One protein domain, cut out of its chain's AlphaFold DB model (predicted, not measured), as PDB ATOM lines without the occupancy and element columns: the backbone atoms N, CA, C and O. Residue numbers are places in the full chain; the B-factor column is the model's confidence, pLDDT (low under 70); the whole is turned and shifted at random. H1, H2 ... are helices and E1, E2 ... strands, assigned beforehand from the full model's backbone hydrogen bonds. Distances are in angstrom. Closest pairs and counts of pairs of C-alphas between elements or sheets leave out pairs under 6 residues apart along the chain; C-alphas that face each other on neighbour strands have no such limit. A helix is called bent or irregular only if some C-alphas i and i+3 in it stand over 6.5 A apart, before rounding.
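AT A GLANCE: This is residues 5 to 85 and 138 to 264 of the 403 residues of an uncharacterized protein of Candidatus Bathyarchaeota archaeon (UniProt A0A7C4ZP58). A strongly twisted sheet of six strands stands in the middle, with helix H6 packed on one face and the long helix H4 on the other, so that there are three layers; the sheet curls round H4. H1, H2 and H3 gather on H6, on its side away from the sheet, while H7 lies beyond H4. The printed part has 208 residues with seven named helices and six named strands, in the order E1 E2 H1 H2 H3 E3 H4 E4 H5 E5 H6 E6 H7. The sheet, E5 E4 E1 E2 E3 E6, is mixed, and the class is mixed, helices and strands. The whole is compact, with a radius of gyration of the C-alphas of 16.6 A and spans of 46 by 39 by 32 A.

HOW THE PARTS SIT: Begin with E1, residues 5 to 16, and E2, residues 19 to 28, an antiparallel hairpin at 162 degrees; look for N 9 and O 25, 2.9 A apart. E3, residues 75 to 81, is antiparallel to E2 at 161 degrees, with N 24 and O 77 at 2.8 A. E6, residues 241 to 243, is an edge strand parallel to E3, with N 242 and O 78 at 2.8 A. On the other side of E1, find E4, residues 170 to 177, parallel to it at 27 degrees, with N 8 and O 173 at 2.8 A. The other edge strand, E5, residues 206 to 209, is parallel to E4, with N 207 and O 174 at 2.8 A. E4, H5 and E5 form a strand-helix-strand unit, two parallel neighbour strands with a helix between, and its crossover is right-handed; H5, residues 186 to 191, only grazes the sheet. H6, residues 217 to 231, lies over E1 and E2 at a height over the sheet of 7.1 A; on the local plane it runs along the strands, at 19 degrees to E1. H4, residues 138 to 158, is on the opposite face; its closest C-alphas to E3 are those of Gly 147 and Phe 81, 7.5 A apart. H6 is the hub. With residues 217 to 221 alone it touches H1, residues 34 to 43, closest at the C-alphas of Pro 217 and Pro 35, 5.5 A. With residues 223 to 228 alone it touches H2, residues 50 to 54, closest at the C-alphas of Phe 227 and Lys 50, 6.7 A. H3, residues 58 to 69, touches H6 at a steep tilt of 45 degrees, the C-alphas of Val 65 and Ile 225 being closest at 6.4 A, and touches H1 at a shallow tilt of 14 degrees, opposite ways, closest at the C-alphas of Tyr 64 and His 42, 6.1 A. H7, residues 249 to 262, is close to H4 but not clearly touching, the C-alphas of Phe 259 and Phe 142 being closest at 7.3 A. Every O i to N i+4 pair is within hydrogen-bond range in H1, H2, H3, H5, H6 and H7; in H4 it is 15 of 17.

IN THESE COORDINATES: Find C-alpha 5 at (11.223, 40.089, -2.301); from there E1 runs 32.4 A to C-alpha 16, and E2 returns over 29.8 A. H4 starts at (-21.316, 29.420, -1.300), is 29.3 A long and has a kink of 27 degrees near residue 152; it is neither bent nor irregular, but only just: C-alphas 153 and 156 are 6.5 A apart. E4 measures 23.1 A, H6 21.0 A and E3 19.6 A. H7, 19.9 A long, ends at C-alpha 262, (-18.450, 41.138, 0.072).

THE WHOLE: The two C-alphas farthest apart are those of Ser 57 and Thr 195, at 49.9 A. Residues 86 to 137 are not printed, and C-alphas 85 and 138 are 18.2 A apart across the cut. The links H4 to E4 and H5 to E5 are long. The mean pLDDT of the printed part is 90.5; look for values under 70 at residues 236 to 239 and residue 264.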
ATOM      1  N   VAL A   5      12.578  40.403  -1.829       94.62
ATOM      2  CA  VAL A   5      11.223  40.089  -2.301       94.62
ATOM      3  C   VAL A   5      10.982  38.583  -2.265       94.62
ATOM      4  O   VAL A   5      11.628  37.827  -2.986       94.62
ATOM      5  N   GLU A   6      10.024  38.147  -1.448       95.38
ATOM      6  CA  GLU A   6       9.482  36.785  -1.465       95.38
ATOM      7  C   GLU A   6       8.167  36.761  -2.249       95.38
ATOM      8  O   GLU A   6       7.288  37.598  -2.038       95.38
ATOM      9  N   VAL A   7       8.011  35.775  -3.124       95.19
ATOM     10  CA  VAL A   7       6.777  35.483  -3.846       95.19
ATOM     11  C   VAL A   7       6.203  34.170  -3.336       95.19
ATOM     12  O   VAL A   7       6.902  33.160  -3.239       95.19
ATOM     13  N   ASN A   8       4.910  34.186  -3.027       96.44
ATOM     14  CA  ASN A   8       4.170  33.035  -2.550       96.44
ATOM     15  C   ASN A   8       3.026  32.681  -3.500       96.44
ATOM     16  O   ASN A   8       2.267  33.557  -3.910       96.44
ATOM     17  N   GLY A   9       2.875  31.393  -3.792       95.88
ATOM     18  CA  GLY A   9       1.743  30.827  -4.520       95.88
ATOM     19  C   GLY A   9       0.949  29.874  -3.634       95.88
ATOM     20  O   GLY A   9       1.541  29.113  -2.863       95.88
ATOM     21  N   TYR A  10      -0.378  29.906  -3.750       95.88
ATOM     22  CA  TYR A  10      -1.276  29.042  -2.981       95.88
ATOM     23  C   TYR A  10      -2.288  28.363  -3.898       95.88
ATOM     24  O   TYR A  10      -2.915  29.039  -4.710       95.88
ATOM     25  N   ASP A  11      -2.479  27.057  -3.714       94.38
ATOM     26  CA  ASP A  11      -3.579  26.293  -4.317       94.38
ATOM     27  C   ASP A  11      -4.109  25.242  -3.316       94.38
ATOM     28  O   ASP A  11      -3.502  24.961  -2.276       94.38
ATOM     29  N   GLU A  12      -5.270  24.681  -3.619       90.25
ATOM     30  CA  GLU A  12      -5.984  23.652  -2.877       90.25
ATOM     31  C   GLU A  12      -5.897  22.307  -3.623       90.25
ATOM     32  O   GLU A  12      -6.038  22.233  -4.840       90.25
ATOM     33  N   THR A  13      -5.633  21.213  -2.903       80.50
ATOM     34  CA  THR A  13      -5.326  19.908  -3.527       80.50
ATOM     35  C   THR A  13      -6.537  19.091  -3.939       80.50
ATOM     36  O   THR A  13      -6.394  18.066  -4.600       80.50
ATOM     37  N   GLY A  14      -7.725  19.473  -3.508       80.44
ATOM     38  CA  GLY A  14      -8.867  18.586  -3.397       80.44
ATOM     39  C   GLY A  14      -8.955  17.968  -2.005       80.44
ATOM     40  O   GLY A  14      -8.158  18.227  -1.093       80.44
ATOM     41  N   ILE A  15      -9.916  17.060  -1.881       78.19
ATOM     42  CA  ILE A  15     -10.048  16.170  -0.734       78.19
ATOM     43  C   ILE A  15      -9.067  15.006  -0.912       78.19
ATOM     44  O   ILE A  15      -9.191  14.229  -1.858       78.19
ATOM     45  N   ILE A  16      -8.129  14.847   0.023       75.69
ATOM     46  CA  ILE A  16      -7.276  13.656   0.126       75.69
ATOM     47  C   ILE A  16      -7.732  12.852   1.344       75.69
ATOM     48  O   ILE A  16      -7.610  13.293   2.493       75.69
ATOM     49  N   GLY A  17      -8.293  11.666   1.100       81.75
ATOM     50  CA  GLY A  17      -8.995  10.900   2.128       81.75
ATOM     51  C   GLY A  17     -10.272  11.622   2.566       81.75
ATOM     52  O   GLY A  17     -11.243  11.657   1.819       81.75
ATOM     53  N   LYS A  18     -10.272  12.200   3.775       84.00
ATOM     54  CA  LYS A  18     -11.381  13.017   4.316       84.00
ATOM     55  C   LYS A  18     -10.986  14.474   4.584       84.00
ATOM     56  O   LYS A  18     -11.766  15.238   5.157       84.00
ATOM     57  N   HIS A  19      -9.763  14.853   4.224       88.81
ATOM     58  CA  HIS A  19      -9.188  16.137   4.590       88.81
ATOM     59  C   HIS A  19      -9.027  17.019   3.364       88.81
ATOM     60  O   HIS A  19      -8.473  16.586   2.353       88.81
ATOM     61  N   LEU A  20      -9.485  18.261   3.487       91.44
ATOM     62  CA  LEU A  20      -9.111  19.311   2.561       91.44
ATOM     63  C   LEU A  20      -7.648  19.668   2.832       91.44
ATOM     64  O   LEU A  20      -7.219  19.723   3.989       91.44
ATOM     65  N   ARG A  21      -6.862  19.872   1.782       92.00
ATOM     66  CA  ARG A  21      -5.462  20.266   1.930       92.00
ATOM     67  C   ARG A  21      -5.127  21.420   1.017       92.00
ATOM     68  O   ARG A  21      -5.726  21.609  -0.037       92.00
ATOM     69  N   PHE A  22      -4.121  22.159   1.441       94.69
ATOM     70  CA  PHE A  22      -3.617  23.312   0.721       94.69
ATOM     71  C   PHE A  22      -2.114  23.195   0.569       94.69
ATOM     72  O   PHE A  22      -1.437  22.589   1.402       94.69
ATOM     73  N   VAL A  23      -1.596  23.806  -0.483       94.31
ATOM     74  CA  VAL A  23      -0.168  23.891  -0.751       94.31
ATOM     75  C   VAL A  23       0.206  25.358  -0.787       94.31
ATOM     76  O   VAL A  23      -0.407  26.149  -1.500       94.31
ATOM     77  N   ARG A  24       1.235  25.706  -0.024       95.12
ATOM     78  CA  ARG A  24       1.972  26.954  -0.157       95.12
ATOM     79  C   ARG A  24       3.309  26.656  -0.815       95.12
ATOM     80  O   ARG A  24       4.025  25.757  -0.375       95.12
ATOM     81  N   ILE A  25       3.661  27.486  -1.785       95.75
ATOM     82  CA  ILE A  25       5.008  27.600  -2.338       95.75
ATOM     83  C   ILE A  25       5.533  28.992  -2.025       95.75
ATOM     84  O   ILE A  25       4.816  29.961  -2.252       95.75
ATOM     85  N   GLY A  26       6.757  29.098  -1.517       95.56
ATOM     86  CA  GLY A  26       7.452  30.363  -1.288       95.56
ATOM     87  C   GLY A  26       8.849  30.332  -1.898       95.56
ATOM     88  O   GLY A  26       9.571  29.355  -1.730       95.56
ATOM     89  N   MET A  27       9.241  31.388  -2.601       95.44
ATOM     90  CA  MET A  27      10.586  31.549  -3.163       95.44
ATOM     91  C   MET A  27      10.934  33.031  -3.267       95.44
ATOM     92  O   MET A  27      10.046  33.880  -3.218       95.44
ATOM     93  N   THR A  28      12.213  33.368  -3.407       94.12
ATOM     94  CA  THR A  28      12.595  34.759  -3.688       94.12
ATOM     95  C   THR A  28      12.338  35.107  -5.153       94.12
ATOM     96  O   THR A  28      12.265  34.215  -6.003       94.12
ATOM     97  N   ILE A  29      12.194  36.398  -5.463       91.75
ATOM     98  CA  ILE A  29      11.885  36.851  -6.825       91.75
ATOM     99  C   ILE A  29      12.959  36.442  -7.842       91.75
ATOM    100  O   ILE A  29      12.630  36.132  -8.984       91.75
ATOM    101  N   GLU A  30      14.219  36.347  -7.419       91.38
ATOM    102  CA  GLU A  30      15.341  35.920  -8.263       91.38
ATOM    103  C   GLU A  30      15.192  34.466  -8.722       91.38
ATOM    104  O   GLU A  30      15.700  34.097  -9.770       91.38
ATOM    105  N   ASN A  31      14.466  33.640  -7.962       92.62
ATOM    106  CA  ASN A  31      14.231  32.232  -8.281       92.62
ATOM    107  C   ASN A  31      12.863  31.995  -8.946       92.62
ATOM    108  O   ASN A  31      12.480  30.846  -9.175       92.62
ATOM    109  N   ASN A  32      12.111  33.056  -9.269       91.94
ATOM    110  CA  ASN A  32      10.723  32.952  -9.723       91.94
ATOM    111  C   ASN A  32      10.568  32.236 -11.078       91.94
ATOM    112  O   ASN A  32       9.476  31.785 -11.401       91.94
ATOM    113  N   LEU A  33      11.636  32.074 -11.868       94.25
ATOM    114  CA  LEU A  33      11.595  31.336 -13.140       94.25
ATOM    115  C   LEU A  33      11.915  29.835 -13.007       94.25
ATOM    116  O   LEU A  33      11.580  29.063 -13.912       94.25
ATOM    117  N   ARG A  34      12.474  29.373 -11.874       93.69
ATOM    118  CA  ARG A  34      12.759  27.940 -11.634       93.69
ATOM    119  C   ARG A  34      11.559  27.012 -11.842       93.69
ATOM    120  O   ARG A  34      11.742  25.951 -12.443       93.69
ATOM    121  N   PRO A  35      10.330  27.372 -11.423       93.94
ATOM    122  CA  PRO A  35       9.130  26.614 -11.761       93.94
ATOM    123  C   PRO A  35       9.008  26.220 -13.233       93.94
ATOM    124  O   PRO A  35       8.724  25.066 -13.554       93.94
ATOM    125  N   TYR A  36       9.259  27.163 -14.140       94.00
ATOM    126  CA  TYR A  36       9.134  26.922 -15.571       94.00
ATOM    127  C   TYR A  36      10.233  26.008 -16.099       94.00
ATOM    128  O   TYR A  36       9.959  25.164 -16.951       94.00
ATOM    129  N   VAL A  37      11.446  26.103 -15.549       95.12
ATOM    130  CA  VAL A  37      12.539  25.162 -15.839       95.12
ATOM    131  C   VAL A  37      12.105  23.731 -15.506       95.12
ATOM    132  O   VAL A  37      12.262  22.820 -16.325       95.12
ATOM    133  N   TYR A  38      11.491  23.522 -14.338       94.62
ATOM    134  CA  TYR A  38      10.997  22.207 -13.925       94.62
ATOM    135  C   TYR A  38       9.788  21.734 -14.732       94.62
ATOM    136  O   TYR A  38       9.741  20.549 -15.087       94.62
ATOM    137  N   ASN A  39       8.869  22.626 -15.101       94.00
ATOM    138  CA  ASN A  39       7.773  22.297 -16.011       94.00
ATOM    139  C   ASN A  39       8.314  21.859 -17.383       94.00
ATOM    140  O   ASN A  39       7.963  20.790 -17.878       94.00
ATOM    141  N   LEU A  40       9.250  22.597 -17.982       94.06
ATOM    142  CA  LEU A  40       9.849  22.234 -19.273       94.06
ATOM    143  C   LEU A  40      10.594  20.896 -19.210       94.06
ATOM    144  O   LEU A  40      10.491  20.078 -20.133       94.06
ATOM    145  N   LEU A  41      11.300  20.641 -18.109       94.56
ATOM    146  CA  LEU A  41      12.035  19.401 -17.897       94.56
ATOM    147  C   LEU A  41      11.114  18.175 -17.818       94.56
ATOM    148  O   LEU A  41      11.405  17.154 -18.445       94.56
ATOM    149  N   HIS A  42      10.007  18.245 -17.082       94.62
ATOM    150  CA  HIS A  42       9.159  17.071 -16.836       94.62
ATOM    151  C   HIS A  42       7.987  16.984 -17.817       94.62
ATOM    152  O   HIS A  42       7.657  15.906 -18.302       94.62
ATOM    153  N   PHE A  43       7.408  18.126 -18.172       92.88
ATOM    154  CA  PHE A  43       6.143  18.240 -18.891       92.88
ATOM    155  C   PHE A  43       6.284  18.747 -20.325       92.88
ATOM    156  O   PHE A  43       5.323  18.666 -21.082       92.88
ATOM    157  N   ARG A  44       7.462  19.235 -20.739       91.31
ATOM    158  CA  ARG A  44       7.689  19.798 -22.091       91.31
ATOM    159  C   ARG A  44       6.808  21.002 -22.425       91.31
ATOM    160  O   ARG A  44       6.553  21.276 -23.593       91.31
ATOM    161  N   SER A  45       6.344  21.710 -21.409       89.81
ATOM    162  CA  SER A  45       5.507  22.893 -21.551       89.81
ATOM    163  C   SER A  45       5.833  23.845 -20.415       89.81
ATOM    164  O   SER A  45       6.209  23.401 -19.331       89.81
ATOM    165  N   VAL A  46       5.724  25.145 -20.672       86.50
ATOM    166  CA  VAL A  46       5.977  26.172 -19.649       86.50
ATOM    167  C   VAL A  46       4.838  26.200 -18.622       86.50
ATOM    168  O   VAL A  46       5.064  26.440 -17.438       86.50
ATOM    169  N   SER A  47       3.626  25.857 -19.066       82.00
ATOM    170  CA  SER A  47       2.402  25.786 -18.265       82.00
ATOM    171  C   SER A  47       1.877  24.350 -18.217       82.00
ATOM    172  O   SER A  47       1.619  23.740 -19.256       82.00
ATOM    173  N   ALA A  48       1.587  23.840 -17.024       85.06
ATOM    174  CA  ALA A  48       0.984  22.524 -16.846       85.06
ATOM    175  C   ALA A  48      -0.431  22.645 -16.267       85.06
ATOM    176  O   ALA A  48      -0.620  22.773 -15.068       85.06
ATOM    177  N   THR A  49      -1.454  22.584 -17.123       83.94
ATOM    178  CA  THR A  49      -2.844  22.596 -16.640       83.94
ATOM    179  C   THR A  49      -3.213  21.255 -16.002       83.94
ATOM    180  O   THR A  49      -2.704  20.207 -16.404       83.94
ATOM    181  N   LYS A  50      -4.183  21.245 -15.077       85.38
ATOM    182  CA  LYS A  50      -4.692  20.013 -14.432       85.38
ATOM    183  C   LYS A  50      -5.099  18.937 -15.458       85.38
ATOM    184  O   LYS A  50      -4.735  17.770 -15.331       85.38
ATOM    185  N   ARG A  51      -5.768  19.336 -16.550       85.88
ATOM    186  CA  ARG A  51      -6.124  18.427 -17.662       85.88
ATOM    187  C   ARG A  51      -4.893  17.856 -18.366       85.88
ATOM    188  O   ARG A  51      -4.891  16.681 -18.720       85.88
ATOM    189  N   PHE A  52      -3.879  18.684 -18.602       87.38
ATOM    190  CA  PHE A  52      -2.633  18.249 -19.221       87.38
ATOM    191  C   PHE A  52      -1.890  17.252 -18.318       87.38
ATOM    192  O   PHE A  52      -1.499  16.185 -18.786       87.38
ATOM    193  N   LEU A  53      -1.782  17.546 -17.018       89.31
ATOM    194  CA  LEU A  53      -1.161  16.659 -16.032       89.31
ATOM    195  C   LEU A  53      -1.867  15.304 -15.924       89.31
ATOM    196  O   LEU A  53      -1.199  14.293 -15.726       89.31
ATOM    197  N   GLY A  54      -3.189  15.251 -16.106       89.12
ATOM    198  CA  GLY A  54      -3.942  13.993 -16.146       89.12
ATOM    199  C   GLY A  54      -3.454  13.002 -17.215       89.12
ATOM    200  O   GLY A  54      -3.600  11.799 -17.026       89.12
ATOM    201  N   GLY A  55      -2.832  13.486 -18.299       90.56
ATOM    202  CA  GLY A  55      -2.248  12.654 -19.359       90.56
ATOM    203  C   GLY A  55      -0.768  12.298 -19.169       90.56
ATOM    204  O   GLY A  55      -0.211  11.574 -19.990       90.56
ATOM    205  N   ILE A  56      -0.114  12.808 -18.121       94.44
ATOM    206  CA  ILE A  56       1.297  12.532 -17.820       94.44
ATOM    207  C   ILE A  56       1.410  11.281 -16.941       94.44
ATOM    208  O   ILE A  56       0.567  11.049 -16.073       94.44
ATOM    209  N   SER A  57       2.456  10.472 -17.142       94.50
ATOM    210  CA  SER A  57       2.690   9.279 -16.322       94.50
ATOM    211  C   SER A  57       3.027   9.640 -14.874       94.50
ATOM    212  O   SER A  57       3.711  10.629 -14.597       94.50
ATOM    213  N   ASP A  58       2.609   8.792 -13.938       93.81
ATOM    214  CA  ASP A  58       2.840   9.035 -12.512       93.81
ATOM    215  C   ASP A  58       4.327   9.065 -12.157       93.81
ATOM    216  O   ASP A  58       4.741   9.887 -11.350       93.81
ATOM    217  N   SER A  59       5.163   8.270 -12.830       93.88
ATOM    218  CA  SER A  59       6.622   8.320 -12.661       93.88
ATOM    219  C   SER A  59       7.209   9.715 -12.912       93.88
ATOM    220  O   SER A  59       8.042  10.174 -12.134       93.88
ATOM    221  N   ILE A  60       6.745  10.412 -13.954       94.81
ATOM    222  CA  ILE A  60       7.196  11.767 -14.300       94.81
ATOM    223  C   ILE A  60       6.663  12.782 -13.284       94.81
ATOM    224  O   ILE A  60       7.391  13.688 -12.881       94.81
ATOM    225  N   LYS A  61       5.411  12.625 -12.835       94.62
ATOM    226  CA  LYS A  61       4.818  13.477 -11.791       94.62
ATOM    227  C   LYS A  61       5.571  13.353 -10.461       94.62
ATOM    228  O   LYS A  61       5.851  14.361  -9.819       94.62
ATOM    229  N   ILE A  62       5.916  12.127 -10.064       93.12
ATOM    230  CA  ILE A  62       6.692  11.839  -8.851       93.12
ATOM    231  C   ILE A  62       8.075  12.493  -8.946       93.12
ATOM    232  O   ILE A  62       8.511  13.130  -7.989       93.12
ATOM    233  N   ASP A  63       8.753  12.356 -10.090       93.12
ATOM    234  CA  ASP A  63      10.068  12.962 -10.326       93.12
ATOM    235  C   ASP A  63      10.010  14.495 -10.254       93.12
ATOM    236  O   ASP A  63      10.810  15.105  -9.545       93.12
ATOM    237  N   TYR A  64       8.984  15.109 -10.863       94.19
ATOM    238  CA  TYR A  64       8.735  16.548 -10.757       94.19
ATOM    239  C   TYR A  64       8.622  16.988  -9.294       94.19
ATOM    240  O   TYR A  64       9.379  17.850  -8.856       94.19
ATOM    241  N   VAL A  65       7.733  16.368  -8.508       92.62
ATOM    242  CA  VAL A  65       7.533  16.756  -7.102       92.62
ATOM    243  C   VAL A  65       8.813  16.568  -6.290       92.62
ATOM    244  O   VAL A  65       9.172  17.460  -5.527       92.62
ATOM    245  N   LYS A  66       9.546  15.464  -6.486       91.31
ATOM    246  CA  LYS A  66      10.846  15.250  -5.832       91.31
ATOM    247  C   LYS A  66      11.857  16.330  -6.204       91.31
ATOM    248  O   LYS A  66      12.590  16.787  -5.331       91.31
ATOM    249  N   LYS A  67      11.915  16.742  -7.473       91.62
ATOM    250  CA  LYS A  67      12.830  17.795  -7.925       91.62
ATOM    251  C   LYS A  67      12.504  19.131  -7.260       91.62
ATOM    252  O   LYS A  67      13.431  19.767  -6.770       91.62
ATOM    253  N   VAL A  68      11.225  19.513  -7.188       92.44
ATOM    254  CA  VAL A  68      10.807  20.757  -6.516       92.44
ATOM    255  C   VAL A  68      11.048  20.680  -5.004       92.44
ATOM    256  O   VAL A  68      11.622  21.601  -4.440       92.44
ATOM    257  N   MET A  69      10.668  19.581  -4.340       90.19
ATOM    258  CA  MET A  69      10.831  19.423  -2.884       90.19
ATOM    259  C   MET A  69      12.292  19.425  -2.421       90.19
ATOM    260  O   MET A  69      12.567  19.793  -1.284       90.19
ATOM    261  N   ASN A  70      13.217  19.002  -3.283       90.56
ATOM    262  CA  ASN A  70      14.647  18.989  -2.985       90.56
ATOM    263  C   ASN A  70      15.365  20.284  -3.401       90.56
ATOM    264  O   ASN A  70      16.584  20.369  -3.245       90.56
ATOM    265  N   ASP A  71      14.657  21.272  -3.960       91.94
ATOM    266  CA  ASP A  71      15.245  22.558  -4.319       91.94
ATOM    267  C   ASP A  71      15.270  23.497  -3.097       91.94
ATOM    268  O   ASP A  71      14.209  23.937  -2.651       91.94
ATOM    269  N   PRO A  72      16.451  23.871  -2.567       91.06
ATOM    270  CA  PRO A  72      16.547  24.736  -1.392       91.06
ATOM    271  C   PRO A  72      16.041  26.168  -1.622       91.06
ATOM    272  O   PRO A  72      15.810  26.884  -0.649       91.06
ATOM    273  N   ALA A  73      15.872  26.615  -2.873       92.12
ATOM    274  CA  ALA A  73      15.298  27.930  -3.163       92.12
ATOM    275  C   ALA A  73      13.763  27.946  -3.110       92.12
ATOM    276  O   ALA A  73      13.168  29.025  -3.125       92.12
ATOM    277  N   ILE A  74      13.125  26.772  -3.066       93.12
ATOM    278  CA  ILE A  74      11.672  26.632  -3.067       93.12
ATOM    279  C   ILE A  74      11.229  26.065  -1.719       93.12
ATOM    280  O   ILE A  74      11.391  24.887  -1.416       93.12
ATOM    281  N   SER A  75      10.615  26.915  -0.904       92.62
ATOM    282  CA  SER A  75       9.926  26.505   0.314       92.62
ATOM    283  C   SER A  75       8.556  25.934  -0.039       92.62
ATOM    284  O   SER A  75       7.790  26.552  -0.780       92.62
ATOM    285  N   ILE A  76       8.234  24.762   0.507       92.38
ATOM    286  CA  ILE A  76       6.952  24.090   0.294       92.38
ATOM    287  C   ILE A  76       6.346  23.775   1.652       92.38
ATOM    288  O   ILE A  76       6.993  23.178   2.510       92.38
ATOM    289  N   THR A  77       5.086  24.144   1.843       92.38
ATOM    290  CA  THR A  77       4.326  23.788   3.044       92.38
ATOM    291  C   THR A  77       2.985  23.216   2.621       92.38
ATOM    292  O   THR A  77       2.241  23.863   1.884       92.38
ATOM    293  N   GLN A  78       2.669  22.004   3.074       92.31
ATOM    294  CA  GLN A  78       1.329  21.447   2.921       92.31
ATOM    295  C   GLN A  78       0.551  21.671   4.211       92.31
ATOM    296  O   GLN A  78       1.078  21.438   5.296       92.31
ATOM    297  N   TYR A  79      -0.702  22.091   4.091       94.44
ATOM    298  CA  TYR A  79      -1.595  22.286   5.225       94.44
ATOM    299  C   TYR A  79      -2.712  21.251   5.209       94.44
ATOM    300  O   TYR A  79      -3.341  21.027   4.172       94.44
ATOM    301  N   LEU A  80      -2.969  20.644   6.363       94.12
ATOM    302  CA  LEU A  80      -4.073  19.732   6.608       94.12
ATOM    303  C   LEU A  80      -5.223  20.489   7.263       94.12
ATOM    304  O   LEU A  80      -5.122  20.930   8.404       94.12
ATOM    305  N   PHE A  81      -6.351  20.586   6.570       95.25
ATOM    306  CA  PHE A  81      -7.602  21.009   7.181       95.25
ATOM    307  C   PHE A  81      -8.340  19.746   7.626       95.25
ATOM    308  O   PHE A  81      -8.979  19.052   6.827       95.25
ATOM    309  N   SER A  82      -8.176  19.382   8.899       94.50
ATOM    310  CA  SER A  82      -8.731  18.142   9.447       94.50
ATOM    311  C   SER A  82     -10.262  18.120   9.357       94.50
ATOM    312  O   SER A  82     -10.911  19.159   9.261       94.50
ATOM    313  N   THR A  83     -10.865  16.930   9.347       93.88
ATOM    314  CA  THR A  83     -12.326  16.807   9.195       93.88
ATOM    315  C   THR A  83     -13.067  17.421  10.380       93.88
ATOM    316  O   THR A  83     -14.072  18.088  10.170       93.88
ATOM    317  N   ASP A  84     -12.545  17.268  11.598       94.69
ATOM    318  CA  ASP A  84     -13.141  17.868  12.797       94.69
ATOM    319  C   ASP A  84     -13.127  19.396  12.709       94.69
ATOM    320  O   ASP A  84     -14.159  20.044  12.873       94.69
ATOM    321  N   HIS A  85     -11.987  19.969  12.311       95.56
ATOM    322  CA  HIS A  85     -11.872  21.410  12.097       95.56
ATOM    323  C   HIS A  85     -12.794  21.886  10.967       95.56
ATOM    324  O   HIS A  85     -13.453  22.917  11.102       95.56
ATOM    325  N   TRP A 138     -21.353  28.463  -2.416       87.75
ATOM    326  CA  TRP A 138     -21.316  29.420  -1.300       87.75
ATOM    327  C   TRP A 138     -20.550  28.865  -0.091       87.75
ATOM    328  O   TRP A 138     -19.646  29.511   0.438       87.75
ATOM    329  N   MET A 139     -20.865  27.628   0.293       89.88
ATOM    330  CA  MET A 139     -20.233  26.928   1.408       89.88
ATOM    331  C   MET A 139     -18.780  26.556   1.087       89.88
ATOM    332  O   MET A 139     -17.887  26.791   1.898       89.88
ATOM    333  N   GLU A 140     -18.524  26.026  -0.112       89.00
ATOM    334  CA  GLU A 140     -17.172  25.683  -0.563       89.00
ATOM    335  C   GLU A 140     -16.260  26.918  -0.581       89.00
ATOM    336  O   GLU A 140     -15.132  26.873  -0.087       89.00
ATOM    337  N   SER A 141     -16.772  28.048  -1.075       90.31
ATOM    338  CA  SER A 141     -16.025  29.304  -1.127       90.31
ATOM    339  C   SER A 141     -15.671  29.832   0.253       90.31
ATOM    340  O   SER A 141     -14.553  30.310   0.450       90.31
ATOM    341  N   PHE A 142     -16.588  29.717   1.216       93.69
ATOM    342  CA  PHE A 142     -16.319  30.083   2.602       93.69
ATOM    343  C   PHE A 142     -15.191  29.230   3.195       93.69
ATOM    344  O   PHE A 142     -14.226  29.774   3.731       93.69
ATOM    345  N   MET A 143     -15.274  27.905   3.033       93.69
ATOM    346  CA  MET A 143     -14.289  26.953   3.559       93.69
ATOM    347  C   MET A 143     -12.893  27.162   2.973       93.69
ATOM    348  O   MET A 143     -11.909  27.235   3.712       93.69
ATOM    349  N   LYS A 144     -12.795  27.299   1.646       93.81
ATOM    350  CA  LYS A 144     -11.514  27.537   0.965       93.81
ATOM    351  C   LYS A 144     -10.927  28.893   1.338       93.81
ATOM    352  O   LYS A 144      -9.747  28.983   1.665       93.81
ATOM    353  N   SER A 145     -11.754  29.939   1.367       95.12
ATOM    354  CA  SER A 145     -11.312  31.277   1.758       95.12
ATOM    355  C   SER A 145     -10.819  31.332   3.206       95.12
ATOM    356  O   SER A 145      -9.802  31.972   3.479       95.12
ATOM    357  N   TYR A 146     -11.497  30.629   4.119       96.88
ATOM    358  CA  TYR A 146     -11.041  30.445   5.496       96.88
ATOM    359  C   TYR A 146      -9.656  29.785   5.535       96.88
ATOM    360  O   TYR A 146      -8.752  30.305   6.187       96.88
ATOM    361  N   GLY A 147      -9.467  28.694   4.784       96.56
ATOM    362  CA  GLY A 147      -8.178  28.009   4.674       96.56
ATOM    363  C   GLY A 147      -7.052  28.945   4.239       96.56
ATOM    364  O   GLY A 147      -6.066  29.110   4.958       96.56
ATOM    365  N   PHE A 148      -7.233  29.648   3.118       96.94
ATOM    366  CA  PHE A 148      -6.237  30.601   2.624       96.94
ATOM    367  C   PHE A 148      -5.955  31.741   3.610       96.94
ATOM    368  O   PHE A 148      -4.799  32.129   3.781       96.94
ATOM    369  N   ARG A 149      -6.979  32.252   4.307       96.44
ATOM    370  CA  ARG A 149      -6.811  33.284   5.341       96.44
ATOM    371  C   ARG A 149      -5.899  32.825   6.470       96.44
ATOM    372  O   ARG A 149      -5.063  33.618   6.911       96.44
ATOM    373  N   MET A 150      -6.062  31.590   6.935       97.25
ATOM    374  CA  MET A 150      -5.260  31.049   8.033       97.25
ATOM    375  C   MET A 150      -3.831  30.734   7.600       97.25
ATOM    376  O   MET A 150      -2.898  31.065   8.326       97.25
ATOM    377  N   ILE A 151      -3.649  30.201   6.390       96.56
ATOM    378  CA  ILE A 151      -2.321  29.956   5.810       96.56
ATOM    379  C   ILE A 151      -1.544  31.261   5.640       96.56
ATOM    380  O   ILE A 151      -0.360  31.328   5.962       96.56
ATOM    381  N   ILE A 152      -2.204  32.320   5.163       96.50
ATOM    382  CA  ILE A 152      -1.559  33.626   5.019       96.50
ATOM    383  C   ILE A 152      -1.160  34.194   6.383       96.50
ATOM    384  O   ILE A 152      -0.069  34.737   6.500       96.50
ATOM    385  N   GLU A 153      -1.977  34.044   7.430       95.06
ATOM    386  CA  GLU A 153      -1.577  34.484   8.778       95.06
ATOM    387  C   GLU A 153      -0.325  33.763   9.280       95.06
ATOM    388  O   GLU A 153       0.537  34.365   9.929       95.06
ATOM    389  N   ASP A 154      -0.224  32.478   8.946       95.81
ATOM    390  CA  ASP A 154       0.863  31.597   9.346       95.81
ATOM    391  C   ASP A 154       2.200  31.929   8.669       95.81
ATOM    392  O   ASP A 154       3.248  31.477   9.129       95.81
ATOM    393  N   LEU A 155       2.216  32.806   7.653       95.56
ATOM    394  CA  LEU A 155       3.462  33.309   7.060       95.56
ATOM    395  C   LEU A 155       4.385  33.961   8.089       95.56
ATOM    396  O   LEU A 155       5.596  33.941   7.899       95.56
ATOM    397  N   LYS A 156       3.858  34.479   9.208       93.31
ATOM    398  CA  LYS A 156       4.688  34.960  10.332       93.31
ATOM    399  C   LYS A 156       5.649  33.890  10.864       93.31
ATOM    400  O   LYS A 156       6.628  34.236  11.513       93.31
ATOM    401  N   LYS A 157       5.359  32.611  10.618       91.94
ATOM    402  CA  LYS A 157       6.168  31.461  11.029       91.94
ATOM    403  C   LYS A 157       6.824  30.755   9.847       91.94
ATOM    404  O   LYS A 157       7.930  30.257   9.998       91.94
ATOM    405  N   THR A 158       6.151  30.690   8.698       91.75
ATOM    406  CA  THR A 158       6.579  29.841   7.572       91.75
ATOM    407  C   THR A 158       7.277  30.590   6.439       91.75
ATOM    408  O   THR A 158       7.953  29.962   5.624       91.75
ATOM    409  N   SER A 159       7.134  31.915   6.348       93.38
ATOM    410  CA  SER A 159       7.870  32.728   5.372       93.38
ATOM    411  C   SER A 159       9.314  32.903   5.807       93.38
ATOM    412  O   SER A 159       9.564  33.279   6.951       93.38
ATOM    413  N   ASN A 160      10.261  32.710   4.889       90.06
ATOM    414  CA  ASN A 160      11.682  32.908   5.179       90.06
ATOM    415  C   ASN A 160      11.989  34.393   5.417       90.06
ATOM    416  O   ASN A 160      12.905  34.734   6.157       90.06
ATOM    417  N   VAL A 161      11.192  35.277   4.812       93.69
ATOM    418  CA  VAL A 161      11.359  36.728   4.910       93.69
ATOM    419  C   VAL A 161      10.516  37.329   6.036       93.69
ATOM    420  O   VAL A 161      11.014  38.141   6.820       93.69
ATOM    421  N   LEU A 162       9.239  36.941   6.149       93.75
ATOM    422  CA  LEU A 162       8.319  37.526   7.131       93.75
ATOM    423  C   LEU A 162       8.569  37.031   8.562       93.75
ATOM    424  O   LEU A 162       8.265  37.763   9.509       93.75
ATOM    425  N   SER A 163       9.118  35.827   8.738       93.19
ATOM    426  CA  SER A 163       9.452  35.302  10.069       93.19
ATOM    427  C   SER A 163      10.758  35.882  10.630       93.19
ATOM    428  O   SER A 163      10.873  36.063  11.842       93.19
ATOM    429  N   ASP A 164      11.718  36.262   9.778       93.19
ATOM    430  CA  ASP A 164      13.000  36.813  10.231       93.19
ATOM    431  C   ASP A 164      12.915  38.321  10.486       93.19
ATOM    432  O   ASP A 164      12.995  39.144   9.569       93.19
ATOM    433  N   HIS A 165      12.767  38.697  11.757       90.50
ATOM    434  CA  HIS A 165      12.683  40.089  12.206       90.50
ATOM    435  C   HIS A 165      13.934  40.933  11.913       90.50
ATOM    436  O   HIS A 165      13.860  42.160  12.008       90.50
ATOM    437  N   LYS A 166      15.070  40.318  11.555       92.56
ATOM    438  CA  LYS A 166      16.277  41.051  11.147       92.56
ATOM    439  C   LYS A 166      16.124  41.678   9.761       92.56
ATOM    440  O   LYS A 166      16.788  42.672   9.472       92.56
ATOM    441  N   ILE A 167      15.238  41.140   8.922       91.44
ATOM    442  CA  ILE A 167      14.965  41.669   7.586       91.44
ATOM    443  C   ILE A 167      13.943  42.807   7.704       91.44
ATOM    444  O   ILE A 167      12.738  42.590   7.819       91.44
ATOM    445  N   THR A 168      14.412  44.051   7.681       89.69
ATOM    446  CA  THR A 168      13.549  45.237   7.841       89.69
ATOM    447  C   THR A 168      13.032  45.791   6.513       89.69
ATOM    448  O   THR A 168      11.894  46.280   6.451       89.69
ATOM    449  N   ASP A 169      13.826  45.666   5.448       93.38
ATOM    450  CA  ASP A 169      13.488  46.078   4.087       93.38
ATOM    451  C   ASP A 169      13.104  44.867   3.228       93.38
ATOM    452  O   ASP A 169      13.949  44.063   2.830       93.38
ATOM    453  N   TYR A 170      11.800  44.689   3.020       94.38
ATOM    454  CA  TYR A 170      11.253  43.506   2.366       94.38
ATOM    455  C   TYR A 170       9.898  43.754   1.714       94.38
ATOM    456  O   TYR A 170       9.159  44.673   2.087       94.38
ATOM    457  N   ARG A 171       9.542  42.829   0.821       94.88
ATOM    458  CA  ARG A 171       8.195  42.642   0.290       94.88
ATOM    459  C   ARG A 171       7.868  41.145   0.231       94.88
ATOM    460  O   ARG A 171       8.696  40.352  -0.194       94.88
ATOM    461  N   VAL A 172       6.674  40.750   0.658       95.69
ATOM    462  CA  VAL A 172       6.167  39.371   0.584       95.69
ATOM    463  C   VAL A 172       4.863  39.389  -0.196       95.69
ATOM    464  O   VAL A 172       3.836  39.826   0.313       95.69
ATOM    465  N   VAL A 173       4.901  38.963  -1.451       94.81
ATOM    466  CA  VAL A 173       3.741  38.994  -2.342       94.81
ATOM    467  C   VAL A 173       3.050  37.635  -2.332       94.81
ATOM    468  O   VAL A 173       3.710  36.612  -2.493       94.81
ATOM    469  N   SER A 174       1.731  37.617  -2.151       95.62
ATOM    470  CA  SER A 174       0.938  36.387  -2.040       95.62
ATOM    471  C   SER A 174      -0.094  36.271  -3.166       95.62
ATOM    472  O   SER A 174      -0.998  37.098  -3.247       95.62
ATOM    473  N   TYR A 175       0.002  35.218  -3.982       94.44
ATOM    474  CA  TYR A 175      -0.898  34.908  -5.099       94.44
ATOM    475  C   TYR A 175      -1.748  33.667  -4.809       94.44
ATOM    476  O   TYR A 175      -1.258  32.537  -4.844       94.44
ATOM    477  N   VAL A 176      -3.032  33.874  -4.525       94.38
ATOM    478  CA  VAL A 176      -3.993  32.803  -4.221       94.38
ATOM    479  C   VAL A 176      -4.726  32.389  -5.496       94.38
ATOM    480  O   VAL A 176      -5.393  33.229  -6.107       94.38
ATOM    481  N   ASP A 177      -4.620  31.116  -5.889       90.19
ATOM    482  CA  ASP A 177      -5.373  30.586  -7.030       90.19
ATOM    483  C   ASP A 177      -6.887  30.623  -6.782       90.19
ATOM    484  O   ASP A 177      -7.360  30.522  -5.650       90.19
ATOM    485  N   GLY A 178      -7.657  30.779  -7.857       81.38
ATOM    486  CA  GLY A 178      -9.119  30.828  -7.826       81.38
ATOM    487  C   GLY A 178      -9.707  32.222  -7.599       81.38
ATOM    488  O   GLY A 178     -10.927  32.379  -7.638       81.38
ATOM    489  N   GLY A 179      -8.861  33.244  -7.435       81.94
ATOM    490  CA  GLY A 179      -9.291  34.637  -7.485       81.94
ATOM    491  C   GLY A 179     -10.256  35.047  -6.377       81.94
ATOM    492  O   GLY A 179     -10.223  34.578  -5.235       81.94
ATOM    493  N   PHE A 180     -11.135  35.980  -6.721       73.56
ATOM    494  CA  PHE A 180     -12.328  36.250  -5.935       73.56
ATOM    495  C   PHE A 180     -13.335  35.108  -6.161       73.56
ATOM    496  O   PHE A 180     -13.647  34.820  -7.317       73.56
ATOM    497  N   PRO A 181     -13.852  34.437  -5.111       83.19
ATOM    498  CA  PRO A 181     -14.148  34.951  -3.772       83.19
ATOM    499  C   PRO A 181     -13.120  34.614  -2.686       83.19
ATOM    500  O   PRO A 181     -13.324  35.001  -1.542       83.19
ATOM    501  N   PHE A 182     -12.025  33.910  -2.973       90.25
ATOM    502  CA  PHE A 182     -11.186  33.315  -1.924       90.25
ATOM    503  C   PHE A 182     -10.343  34.305  -1.122       90.25
ATOM    504  O   PHE A 182      -9.927  33.991  -0.004       90.25
ATOM    505  N   VAL A 183     -10.166  35.522  -1.631       91.25
ATOM    506  CA  VAL A 183      -9.394  36.580  -0.969       91.25
ATOM    507  C   VAL A 183     -10.238  37.774  -0.518       91.25
ATOM    508  O   VAL A 183      -9.669  38.783  -0.138       91.25
ATOM    509  N   PHE A 184     -11.575  37.717  -0.509       90.50
ATOM    510  CA  PHE A 184     -12.454  38.873  -0.198       90.50
ATOM    511  C   PHE A 184     -12.072  39.678   1.072       90.50
ATOM    512  O   PHE A 184     -12.403  40.859   1.218       90.50
ATOM    513  N   TRP A 185     -11.400  39.012   2.011       92.56
ATOM    514  CA  TRP A 185     -10.964  39.500   3.309       92.56
ATOM    515  C   TRP A 185      -9.633  40.266   3.294       92.56
ATOM    516  O   TRP A 185      -9.357  40.981   4.259       92.56
ATOM    517  N   TRP A 186      -8.814  40.135   2.244       92.62
ATOM    518  CA  TRP A 186      -7.391  40.513   2.246       92.62
ATOM    519  C   TRP A 186      -7.156  41.961   2.671       92.62
ATOM    520  O   TRP A 186      -6.349  42.236   3.556       92.62
ATOM    521  N   ARG A 187      -7.930  42.890   2.104       91.81
ATOM    522  CA  ARG A 187      -7.751  44.320   2.348       91.81
ATOM    523  C   ARG A 187      -8.063  44.682   3.795       91.81
ATOM    524  O   ARG A 187      -7.252  45.321   4.452       91.81
ATOM    525  N   ARG A 188      -9.197  44.193   4.310       91.62
ATOM    526  CA  ARG A 188      -9.596  44.419   5.707       91.62
ATOM    527  C   ARG A 188      -8.611  43.767   6.673       91.62
ATOM    528  O   ARG A 188      -8.325  44.340   7.714       91.62
ATOM    529  N   PHE A 189      -8.087  42.589   6.339       93.94
ATOM    530  CA  PHE A 189      -7.048  41.947   7.139       93.94
ATOM    531  C   PHE A 189      -5.807  42.833   7.268       93.94
ATOM    532  O   PHE A 189      -5.354  43.031   8.391       93.94
ATOM    533  N   LEU A 190      -5.299  43.385   6.161       94.19
ATOM    534  CA  LEU A 190      -4.104  44.234   6.154       94.19
ATOM    535  C   LEU A 190      -4.342  45.612   6.796       94.19
ATOM    536  O   LEU A 190      -3.456  46.119   7.473       94.19
ATOM    537  N   GLU A 191      -5.532  46.197   6.635       92.38
ATOM    538  CA  GLU A 191      -5.912  47.482   7.252       92.38
ATOM    539  C   GLU A 191      -6.078  47.393   8.780       92.38
ATOM    540  O   GLU A 191      -5.879  48.383   9.476       92.38
ATOM    541  N   LEU A 192      -6.437  46.219   9.312       91.00
ATOM    542  CA  LEU A 192      -6.613  45.988  10.754       91.00
ATOM    543  C   LEU A 192      -5.320  45.583  11.476       91.00
ATOM    544  O   LEU A 192      -5.360  45.274  12.668       91.00
ATOM    545  N   GLN A 193      -4.189  45.531  10.773       91.94
ATOM    546  CA  GLN A 193      -2.915  45.182  11.388       91.94
ATOM    547  C   GLN A 193      -2.420  46.307  12.294       91.94
ATOM    548  O   GLN A 193      -2.487  47.486  11.947       91.94
ATOM    549  N   ASP A 194      -1.901  45.934  13.462       88.81
ATOM    550  CA  ASP A 194      -1.242  46.886  14.350       88.81
ATOM    551  C   ASP A 194       0.081  47.396  13.743       88.81
ATOM    552  O   ASP A 194       0.661  46.781  12.847       88.81
ATOM    553  N   THR A 195       0.596  48.515  14.257       84.50
ATOM    554  CA  THR A 195       1.834  49.137  13.753       84.50
ATOM    555  C   THR A 195       3.096  48.305  13.993       84.50
ATOM    556  O   THR A 195       4.143  48.615  13.430       84.50
ATOM    557  N   LYS A 196       3.037  47.285  14.859       87.19
ATOM    558  CA  LYS A 196       4.136  46.340  15.111       87.19
ATOM    559  C   LYS A 196       4.046  45.118  14.192       87.19
ATOM    560  O   LYS A 196       5.016  44.365  14.089       87.19
ATOM    561  N   SER A 197       2.909  44.907  13.534       91.00
ATOM    562  CA  SER A 197       2.706  43.822  12.594       91.00
ATOM    563  C   SER A 197       3.590  44.022  11.375       91.00
ATOM    564  O   SER A 197       3.752  45.116  10.839       91.00
ATOM    565  N   ARG A 198       4.150  42.914  10.907       93.25
ATOM    566  CA  ARG A 198       4.898  42.868   9.654       93.25
ATOM    567  C   ARG A 198       3.987  42.789   8.425       93.25
ATOM    568  O   ARG A 198       4.446  42.995   7.308       93.25
ATOM    569  N   PHE A 199       2.695  42.535   8.623       95.12
ATOM    570  CA  PHE A 199       1.715  42.618   7.548       95.12
ATOM    571  C   PHE A 199       1.295  44.069   7.311       95.12
ATOM    572  O   PHE A 199       0.913  44.772   8.241       95.12
ATOM    573  N   SER A 200       1.332  44.507   6.054       93.75
ATOM    574  CA  SER A 200       0.842  45.817   5.613       93.75
ATOM    575  C   SER A 200       0.468  45.786   4.133       93.75
ATOM    576  O   SER A 200       0.925  44.921   3.387       93.75
ATOM    577  N   LEU A 201      -0.329  46.757   3.682       90.62
ATOM    578  CA  LEU A 201      -0.707  46.879   2.269       90.62
ATOM    579  C   LEU A 201       0.511  47.008   1.342       90.62
ATOM    580  O   LEU A 201       0.511  46.462   0.245       90.62
ATOM    581  N   GLN A 202       1.551  47.709   1.793       88.88
ATOM    582  CA  GLN A 202       2.740  47.997   0.995       88.88
ATOM    583  C   GLN A 202       3.722  46.821   0.984       88.88
ATOM    584  O   GLN A 202       4.245  46.465  -0.072       88.88
ATOM    585  N   LYS A 203       3.980  46.210   2.149       92.19
ATOM    586  CA  LYS A 203       4.997  45.152   2.267       92.19
ATOM    587  C   LYS A 203       4.452  43.755   2.024       92.19
ATOM    588  O   LYS A 203       5.217  42.906   1.592       92.19
ATOM    589  N   THR A 204       3.175  43.496   2.288       94.94
ATOM    590  CA  THR A 204       2.604  42.146   2.180       94.94
ATOM    591  C   THR A 204       1.323  42.119   1.344       94.94
ATOM    592  O   THR A 204       0.258  41.779   1.871       94.94
ATOM    593  N   PRO A 205       1.370  42.550   0.071       93.50
ATOM    594  CA  PRO A 205       0.184  42.555  -0.767       93.50
ATOM    595  C   PRO A 205      -0.303  41.125  -1.043       93.50
ATOM    596  O   PRO A 205       0.490  40.204  -1.252       93.50
ATOM    597  N   ILE A 206      -1.624  40.959  -1.059       94.00
ATOM    598  CA  ILE A 206      -2.300  39.683  -1.295       94.00
ATOM    599  C   ILE A 206      -3.221  39.861  -2.495       94.00
ATOM    600  O   ILE A 206      -4.095  40.730  -2.493       94.00
ATOM    601  N   TYR A 207      -3.055  39.001  -3.490       91.25
ATOM    602  CA  TYR A 207      -3.835  39.007  -4.712       91.25
ATOM    603  C   TYR A 207      -4.518  37.658  -4.897       91.25
ATOM    604  O   TYR A 207      -3.898  36.601  -4.793       91.25
ATOM    605  N   GLY A 208      -5.814  37.702  -5.182       90.00
ATOM    606  CA  GLY A 208      -6.518  36.562  -5.749       90.00
ATOM    607  C   GLY A 208      -6.304  36.580  -7.249       90.00
ATOM    608  O   GLY A 208      -6.457  37.633  -7.867       90.00
ATOM    609  N   VAL A 209      -5.974  35.427  -7.815       88.12
ATOM    610  CA  VAL A 209      -5.686  35.305  -9.231       88.12
ATOM    611  C   VAL A 209      -6.535  34.200  -9.856       88.12
ATOM    612  O   VAL A 209      -6.418  33.033  -9.487       88.12
ATOM    613  N   THR A 210      -7.407  34.546 -10.806       84.69
ATOM    614  CA  THR A 210      -8.196  33.548 -11.541       84.69
ATOM    615  C   THR A 210      -7.283  32.697 -12.427       84.69
ATOM    616  O   THR A 210      -6.608  33.243 -13.301       84.69
ATOM    617  N   LYS A 211      -7.299  31.367 -12.241       80.19
ATOM    618  CA  LYS A 211      -6.456  30.391 -12.966       80.19
ATOM    619  C   LYS A 211      -4.950  30.616 -12.795       80.19
ATOM    620  O   LYS A 211      -4.182  30.350 -13.716       80.19
ATOM    621  N   GLY A 212      -4.528  31.174 -11.663       79.19
ATOM    622  CA  GLY A 212      -3.127  31.513 -11.419       79.19
ATOM    623  C   GLY A 212      -2.191  30.307 -11.547       79.19
ATOM    624  O   GLY A 212      -1.026  30.483 -11.904       79.19
ATOM    625  N   ASP A 213      -2.704  29.092 -11.331       80.19
ATOM    626  CA  ASP A 213      -1.996  27.826 -11.538       80.19
ATOM    627  C   ASP A 213      -1.558  27.580 -13.000       80.19
ATOM    628  O   ASP A 213      -0.583  26.863 -13.250       80.19
ATOM    629  N   GLU A 214      -2.207  28.219 -13.976       83.06
ATOM    630  CA  GLU A 214      -1.851  28.109 -15.395       83.06
ATOM    631  C   GLU A 214      -0.705  29.054 -15.802       83.06
ATOM    632  O   GLU A 214      -0.105  28.840 -16.854       83.06
ATOM    633  N   TYR A 215      -0.374  30.096 -15.019       84.12
ATOM    634  CA  TYR A 215       0.537  31.138 -15.519       84.12
ATOM    635  C   TYR A 215       1.412  31.894 -14.527       84.12
ATOM    636  O   TYR A 215       2.434  32.400 -14.972       84.12
ATOM    637  N   TYR A 216       1.117  31.973 -13.227       89.38
ATOM    638  CA  TYR A 216       2.093  32.528 -12.278       89.38
ATOM    639  C   TYR A 216       3.016  31.416 -11.780       89.38
ATOM    640  O   TYR A 216       2.503  30.396 -11.323       89.38
ATOM    641  N   PRO A 217       4.352  31.577 -11.801       91.88
ATOM    642  CA  PRO A 217       5.273  30.483 -11.493       91.88
ATOM    643  C   PRO A 217       5.016  29.815 -10.135       91.88
ATOM    644  O   PRO A 217       4.819  28.601 -10.069       91.88
ATOM    645  N   ALA A 218       4.946  30.599  -9.055       93.38
ATOM    646  CA  ALA A 218       4.737  30.071  -7.707       93.38
ATOM    647  C   ALA A 218       3.371  29.378  -7.549       93.38
ATOM    648  O   ALA A 218       3.289  28.293  -6.971       93.38
ATOM    649  N   THR A 219       2.302  29.971  -8.089       93.06
ATOM    650  CA  THR A 219       0.948  29.394  -8.052       93.06
ATOM    651  C   THR A 219       0.843  28.155  -8.943       93.06
ATOM    652  O   THR A 219       0.187  27.190  -8.568       93.06
ATOM    653  N   SER A 220       1.559  28.122 -10.069       92.56
ATOM    654  CA  SER A 220       1.643  26.960 -10.956       92.56
ATOM    655  C   SER A 220       2.312  25.774 -10.276       92.56
ATOM    656  O   SER A 220       1.785  24.665 -10.316       92.56
ATOM    657  N   VAL A 221       3.421  25.983  -9.557       94.00
ATOM    658  CA  VAL A 221       4.014  24.906  -8.748       94.00
ATOM    659  C   VAL A 221       3.057  24.444  -7.658       94.00
ATOM    660  O   VAL A 221       2.928  23.234  -7.459       94.00
ATOM    661  N   ALA A 222       2.381  25.380  -6.980       94.25
ATOM    662  CA  ALA A 222       1.409  25.048  -5.945       94.25
ATOM    663  C   ALA A 222       0.310  24.147  -6.520       94.25
ATOM    664  O   ALA A 222       0.080  23.070  -5.973       94.25
ATOM    665  N   GLY A 223      -0.265  24.518  -7.668       93.38
ATOM    666  CA  GLY A 223      -1.301  23.746  -8.351       93.38
ATOM    667  C   GLY A 223      -0.825  22.410  -8.915       93.38
ATOM    668  O   GLY A 223      -1.518  21.400  -8.784       93.38
ATOM    669  N   ASN A 224       0.395  22.345  -9.451       93.69
ATOM    670  CA  ASN A 224       0.997  21.092  -9.910       93.69
ATOM    671  C   ASN A 224       1.182  20.112  -8.749       93.69
ATOM    672  O   ASN A 224       0.784  18.952  -8.849       93.69
ATOM    673  N   ILE A 225       1.761  20.562  -7.633       92.44
ATOM    674  CA  ILE A 225       1.943  19.727  -6.440       92.44
ATOM    675  C   ILE A 225       0.586  19.329  -5.867       92.44
ATOM    676  O   ILE A 225       0.378  18.160  -5.543       92.44
ATOM    677  N   ALA A 226      -0.349  20.272  -5.786       91.31
ATOM    678  CA  ALA A 226      -1.699  20.047  -5.302       91.31
ATOM    679  C   ALA A 226      -2.422  18.954  -6.104       91.31
ATOM    680  O   ALA A 226      -2.940  18.000  -5.526       91.31
ATOM    681  N   PHE A 227      -2.371  19.023  -7.434       92.06
ATOM    682  CA  PHE A 227      -2.951  18.014  -8.317       92.06
ATOM    683  C   PHE A 227      -2.225  16.665  -8.239       92.06
ATOM    684  O   PHE A 227      -2.856  15.610  -8.178       92.06
ATOM    685  N   ILE A 228      -0.890  16.663  -8.249       91.88
ATOM    686  CA  ILE A 228      -0.112  15.417  -8.232       91.88
ATOM    687  C   ILE A 228      -0.313  14.675  -6.908       91.88
ATOM    688  O   ILE A 228      -0.510  13.464  -6.909       91.88
ATOM    689  N   THR A 229      -0.299  15.386  -5.781       88.75
ATOM    690  CA  THR A 229      -0.474  14.774  -4.455       88.75
ATOM    691  C   THR A 229      -1.866  14.187  -4.245       88.75
ATOM    692  O   THR A 229      -1.987  13.203  -3.517       88.75
ATOM    693  N   SER A 230      -2.904  14.733  -4.887       87.75
ATOM    694  CA  SER A 230      -4.266  14.195  -4.806       87.75
ATOM    695  C   SER A 230      -4.567  13.071  -5.792       87.75
ATOM    696  O   SER A 230      -5.475  12.279  -5.544       87.75
ATOM    697  N   THR A 231      -3.811  12.966  -6.887       88.81
ATOM    698  CA  THR A 231      -4.058  11.965  -7.941       88.81
ATOM    699  C   THR A 231      -3.081  10.795  -7.934       88.81
ATOM    700  O   THR A 231      -3.432   9.719  -8.412       88.81
ATOM    701  N   VAL A 232      -1.879  10.966  -7.380       87.56
ATOM    702  CA  VAL A 232      -0.847   9.925  -7.337       87.56
ATOM    703  C   VAL A 232      -0.739   9.332  -5.932       87.56
ATOM    704  O   VAL A 232      -0.363  10.003  -4.969       87.56
ATOM    705  N   SER A 233      -1.032   8.037  -5.819       78.94
ATOM    706  CA  SER A 233      -0.970   7.289  -4.559       78.94
ATOM    707  C   SER A 233       0.415   7.352  -3.903       78.94
ATOM    708  O   SER A 233       1.436   7.140  -4.552       78.94
ATOM    709  N   GLY A 234       0.450   7.598  -2.589       74.06
ATOM    710  CA  GLY A 234       1.687   7.588  -1.794       74.06
ATOM    711  C   GLY A 234       2.550   8.852  -1.892       74.06
ATOM    712  O   GLY A 234       3.634   8.876  -1.318       74.06
ATOM    713  N   MET A 235       2.080   9.907  -2.569       78.00
ATOM    714  CA  MET A 235       2.813  11.179  -2.706       78.00
ATOM    715  C   MET A 235       2.720  12.115  -1.503       78.00
ATOM    716  O   MET A 235       3.435  13.116  -1.426       78.00
ATOM    717  N   VAL A 236       1.842  11.811  -0.553       66.81
ATOM    718  CA  VAL A 236       1.752  12.571   0.687       66.81
ATOM    719  C   VAL A 236       2.840  12.100   1.643       66.81
ATOM    720  O   VAL A 236       2.774  10.995   2.173       66.81
ATOM    721  N   TYR A 237       3.795  12.982   1.913       63.09
ATOM    722  CA  TYR A 237       4.824  12.781   2.924       63.09
ATOM    723  C   TYR A 237       4.344  13.339   4.274       63.09
ATOM    724  O   TYR A 237       4.274  14.561   4.414       63.09
ATOM    725  N   PRO A 238       4.017  12.497   5.278       60.09
ATOM    726  CA  PRO A 238       3.380  12.954   6.520       60.09
ATOM    727  C   PRO A 238       4.202  13.978   7.309       60.09
ATOM    728  O   PRO A 238       3.635  14.814   7.999       60.09
ATOM    729  N   HIS A 239       5.531  13.943   7.181       58.69
ATOM    730  CA  HIS A 239       6.452  14.823   7.903       58.69
ATOM    731  C   HIS A 239       6.445  16.284   7.416       58.69
ATOM    732  O   HIS A 239       6.998  17.138   8.098       58.69
ATOM    733  N   ASN A 240       5.809  16.581   6.276       70.25
ATOM    734  CA  ASN A 240       5.779  17.921   5.671       70.25
ATOM    735  C   ASN A 240       4.376  18.549   5.661       70.25
ATOM    736  O   ASN A 240       4.115  19.473   4.886       70.25
ATOM    737  N   VAL A 241       3.460  18.019   6.476       86.81
ATOM    738  CA  VAL A 241       2.077  18.491   6.546       86.81
ATOM    739  C   VAL A 241       1.831  19.139   7.906       86.81
ATOM    740  O   VAL A 241       1.863  18.464   8.930       86.81
ATOM    741  N   ALA A 242       1.587  20.446   7.907       91.88
ATOM    742  CA  ALA A 242       1.205  21.206   9.089       91.88
ATOM    743  C   ALA A 242      -0.319  21.210   9.253       91.88
ATOM    744  O   ALA A 242      -1.049  21.269   8.264       91.88
ATOM    745  N   ASP A 243      -0.820  21.197  10.485       93.62
ATOM    746  CA  ASP A 243      -2.245  21.434  10.722       93.62
ATOM    747  C   ASP A 243      -2.610  22.883  10.386       93.62
ATOM    748  O   ASP A 243      -1.853  23.821  10.657       93.62
ATOM    749  N   LEU A 244      -3.788  23.075   9.793       95.56
ATOM    750  CA  LEU A 244      -4.303  24.402   9.493       95.56
ATOM    751  C   LEU A 244      -4.565  25.172  10.803       95.56
ATOM    752  O   LEU A 244      -5.328  24.696  11.649       95.56
ATOM    753  N   PRO A 245      -4.007  26.386  10.975       95.25
ATOM    754  CA  PRO A 245      -4.310  27.207  12.141       95.25
ATOM    755  C   PRO A 245      -5.804  27.536  12.237       95.25
ATOM    756  O   PRO A 245      -6.497  27.653  11.226       95.25
ATOM    757  N   GLN A 246      -6.300  27.738  13.459       94.44
ATOM    758  CA  GLN A 246      -7.724  27.960  13.714       94.44
ATOM    759  C   GLN A 246      -8.011  29.398  14.158       94.44
ATOM    760  O   GLN A 246      -7.353  29.927  15.054       94.44
ATOM    761  N   MET A 247      -9.032  30.021  13.565       94.50
ATOM    762  CA  MET A 247      -9.656  31.221  14.133       94.50
ATOM    763  C   MET A 247     -10.410  30.880  15.414       94.50
ATOM    764  O   MET A 247     -11.092  29.857  15.483       94.50
ATOM    765  N   ASN A 248     -10.397  31.794  16.381       93.12
ATOM    766  CA  ASN A 248     -11.356  31.726  17.476       93.12
ATOM    767  C   ASN A 248     -12.778  32.095  17.004       93.12
ATOM    768  O   ASN A 248     -12.983  32.665  15.929       93.12
ATOM    769  N   PHE A 249     -13.778  31.810  17.841       90.62
ATOM    770  CA  PHE A 249     -15.192  32.023  17.512       90.62
ATOM    771  C   PHE A 249     -15.521  33.476  17.134       90.62
ATOM    772  O   PHE A 249     -16.299  33.723  16.215       90.62
ATOM    773  N   LYS A 250     -14.928  34.467  17.814       94.06
ATOM    774  CA  LYS A 250     -15.164  35.886  17.508       94.06
ATOM    775  C   LYS A 250     -14.624  36.244  16.121       94.06
ATOM    776  O   LYS A 250     -15.344  36.838  15.325       94.06
ATOM    777  N   GLN A 251     -13.393  35.834  15.824       93.94
ATOM    778  CA  GLN A 251     -12.765  36.039  14.517       93.94
ATOM    779  C   GLN A 251     -13.562  35.366  13.395       93.94
ATOM    780  O   GLN A 251     -13.759  35.968  12.342       93.94
ATOM    781  N   LEU A 252     -14.070  34.152  13.630       94.75
ATOM    782  CA  LEU A 252     -14.857  33.426  12.638       94.75
ATOM    783  C   LEU A 252     -16.201  34.116  12.338       94.75
ATOM    784  O   LEU A 252     -16.573  34.231  11.170       94.75
ATOM    785  N   ASN A 253     -16.882  34.663  13.353       94.56
ATOM    786  CA  ASN A 253     -18.079  35.490  13.147       94.56
ATOM    787  C   ASN A 253     -17.770  36.740  12.308       94.56
ATOM    788  O   ASN A 253     -18.511  37.083  11.388       94.56
ATOM    789  N   GLU A 254     -16.680  37.445  12.622       94.31
ATOM    790  CA  GLU A 254     -16.253  38.630  11.870       94.31
ATOM    791  C   GLU A 254     -15.912  38.283  10.414       94.31
ATOM    792  O   GLU A 254     -16.296  39.012   9.495       94.31
ATOM    793  N   PHE A 255     -15.249  37.144  10.202       95.38
ATOM    794  CA  PHE A 255     -14.931  36.613   8.882       95.38
ATOM    795  C   PHE A 255     -16.196  36.283   8.081       95.38
ATOM    796  O   PHE A 255     -16.310  36.706   6.931       95.38
ATOM    797  N   TYR A 256     -17.176  35.612   8.696       94.75
ATOM    798  CA  TYR A 256     -18.481  35.341   8.088       94.75
ATOM    799  C   TYR A 256     -19.227  36.617   7.701       94.75
ATOM    800  O   TYR A 256     -19.698  36.741   6.570       94.75
ATOM    801  N   ASN A 257     -19.312  37.590   8.609       92.75
ATOM    802  CA  ASN A 257     -20.018  38.841   8.334       92.75
ATOM    803  C   ASN A 257     -19.401  39.565   7.134       92.75
ATOM    804  O   ASN A 257     -20.114  40.065   6.264       92.75
ATOM    805  N   LEU A 258     -18.068  39.572   7.050       92.75
ATOM    806  CA  LEU A 258     -17.359  40.133   5.910       92.75
ATOM    807  C   LEU A 258     -17.596  39.324   4.625       92.75
ATOM    808  O   LEU A 258     -17.783  39.929   3.569       92.75
ATOM    809  N   PHE A 259     -17.612  37.990   4.710       92.00
ATOM    810  CA  PHE A 259     -17.896  37.100   3.581       92.00
ATOM    811  C   PHE A 259     -19.283  37.402   3.018       92.00
ATOM    812  O   PHE A 259     -19.400  37.818   1.870       92.00
ATOM    813  N   SER A 260     -20.313  37.326   3.862       88.50
ATOM    814  CA  SER A 260     -21.712  37.554   3.492       88.50
ATOM    815  C   SER A 260     -21.956  38.929   2.861       88.50
ATOM    816  O   SER A 260     -22.816  39.070   1.991       88.50
ATOM    817  N   GLN A 261     -21.187  39.947   3.247       85.94
ATOM    818  CA  GLN A 261     -21.276  41.279   2.648       85.94
ATOM    819  C   GLN A 261     -20.557  41.370   1.300       85.94
ATOM    820  O   GLN A 261     -21.086  41.966   0.363       85.94
ATOM    821  N   LYS A 262     -19.344  40.816   1.190       82.56
ATOM    822  CA  LYS A 262     -18.450  41.138   0.072       82.56
ATOM    823  C   LYS A 262     -18.506  40.158  -1.085       82.56
ATOM    824  O   LYS A 262     -18.403  40.615  -2.214       82.56
ATOM    825  N   THR A 263     -18.698  38.860  -0.860       78.12
ATOM    826  CA  THR A 263     -18.504  37.836  -1.911       78.12
ATOM    827  C   THR A 263     -19.544  37.836  -3.030       78.12
ATOM    828  O   THR A 263     -19.337  37.194  -4.056       78.12
ATOM    829  N   SER A 264     -20.623  38.609  -2.889       66.88
ATOM    830  CA  SER A 264     -21.608  38.836  -3.956       66.88
ATOM    831  C   SER A 264     -21.171  39.860  -5.015       66.88
ATOM    832  O   SER A 264     -21.816  39.954  -6.057       66.88
TER     833      SER A 264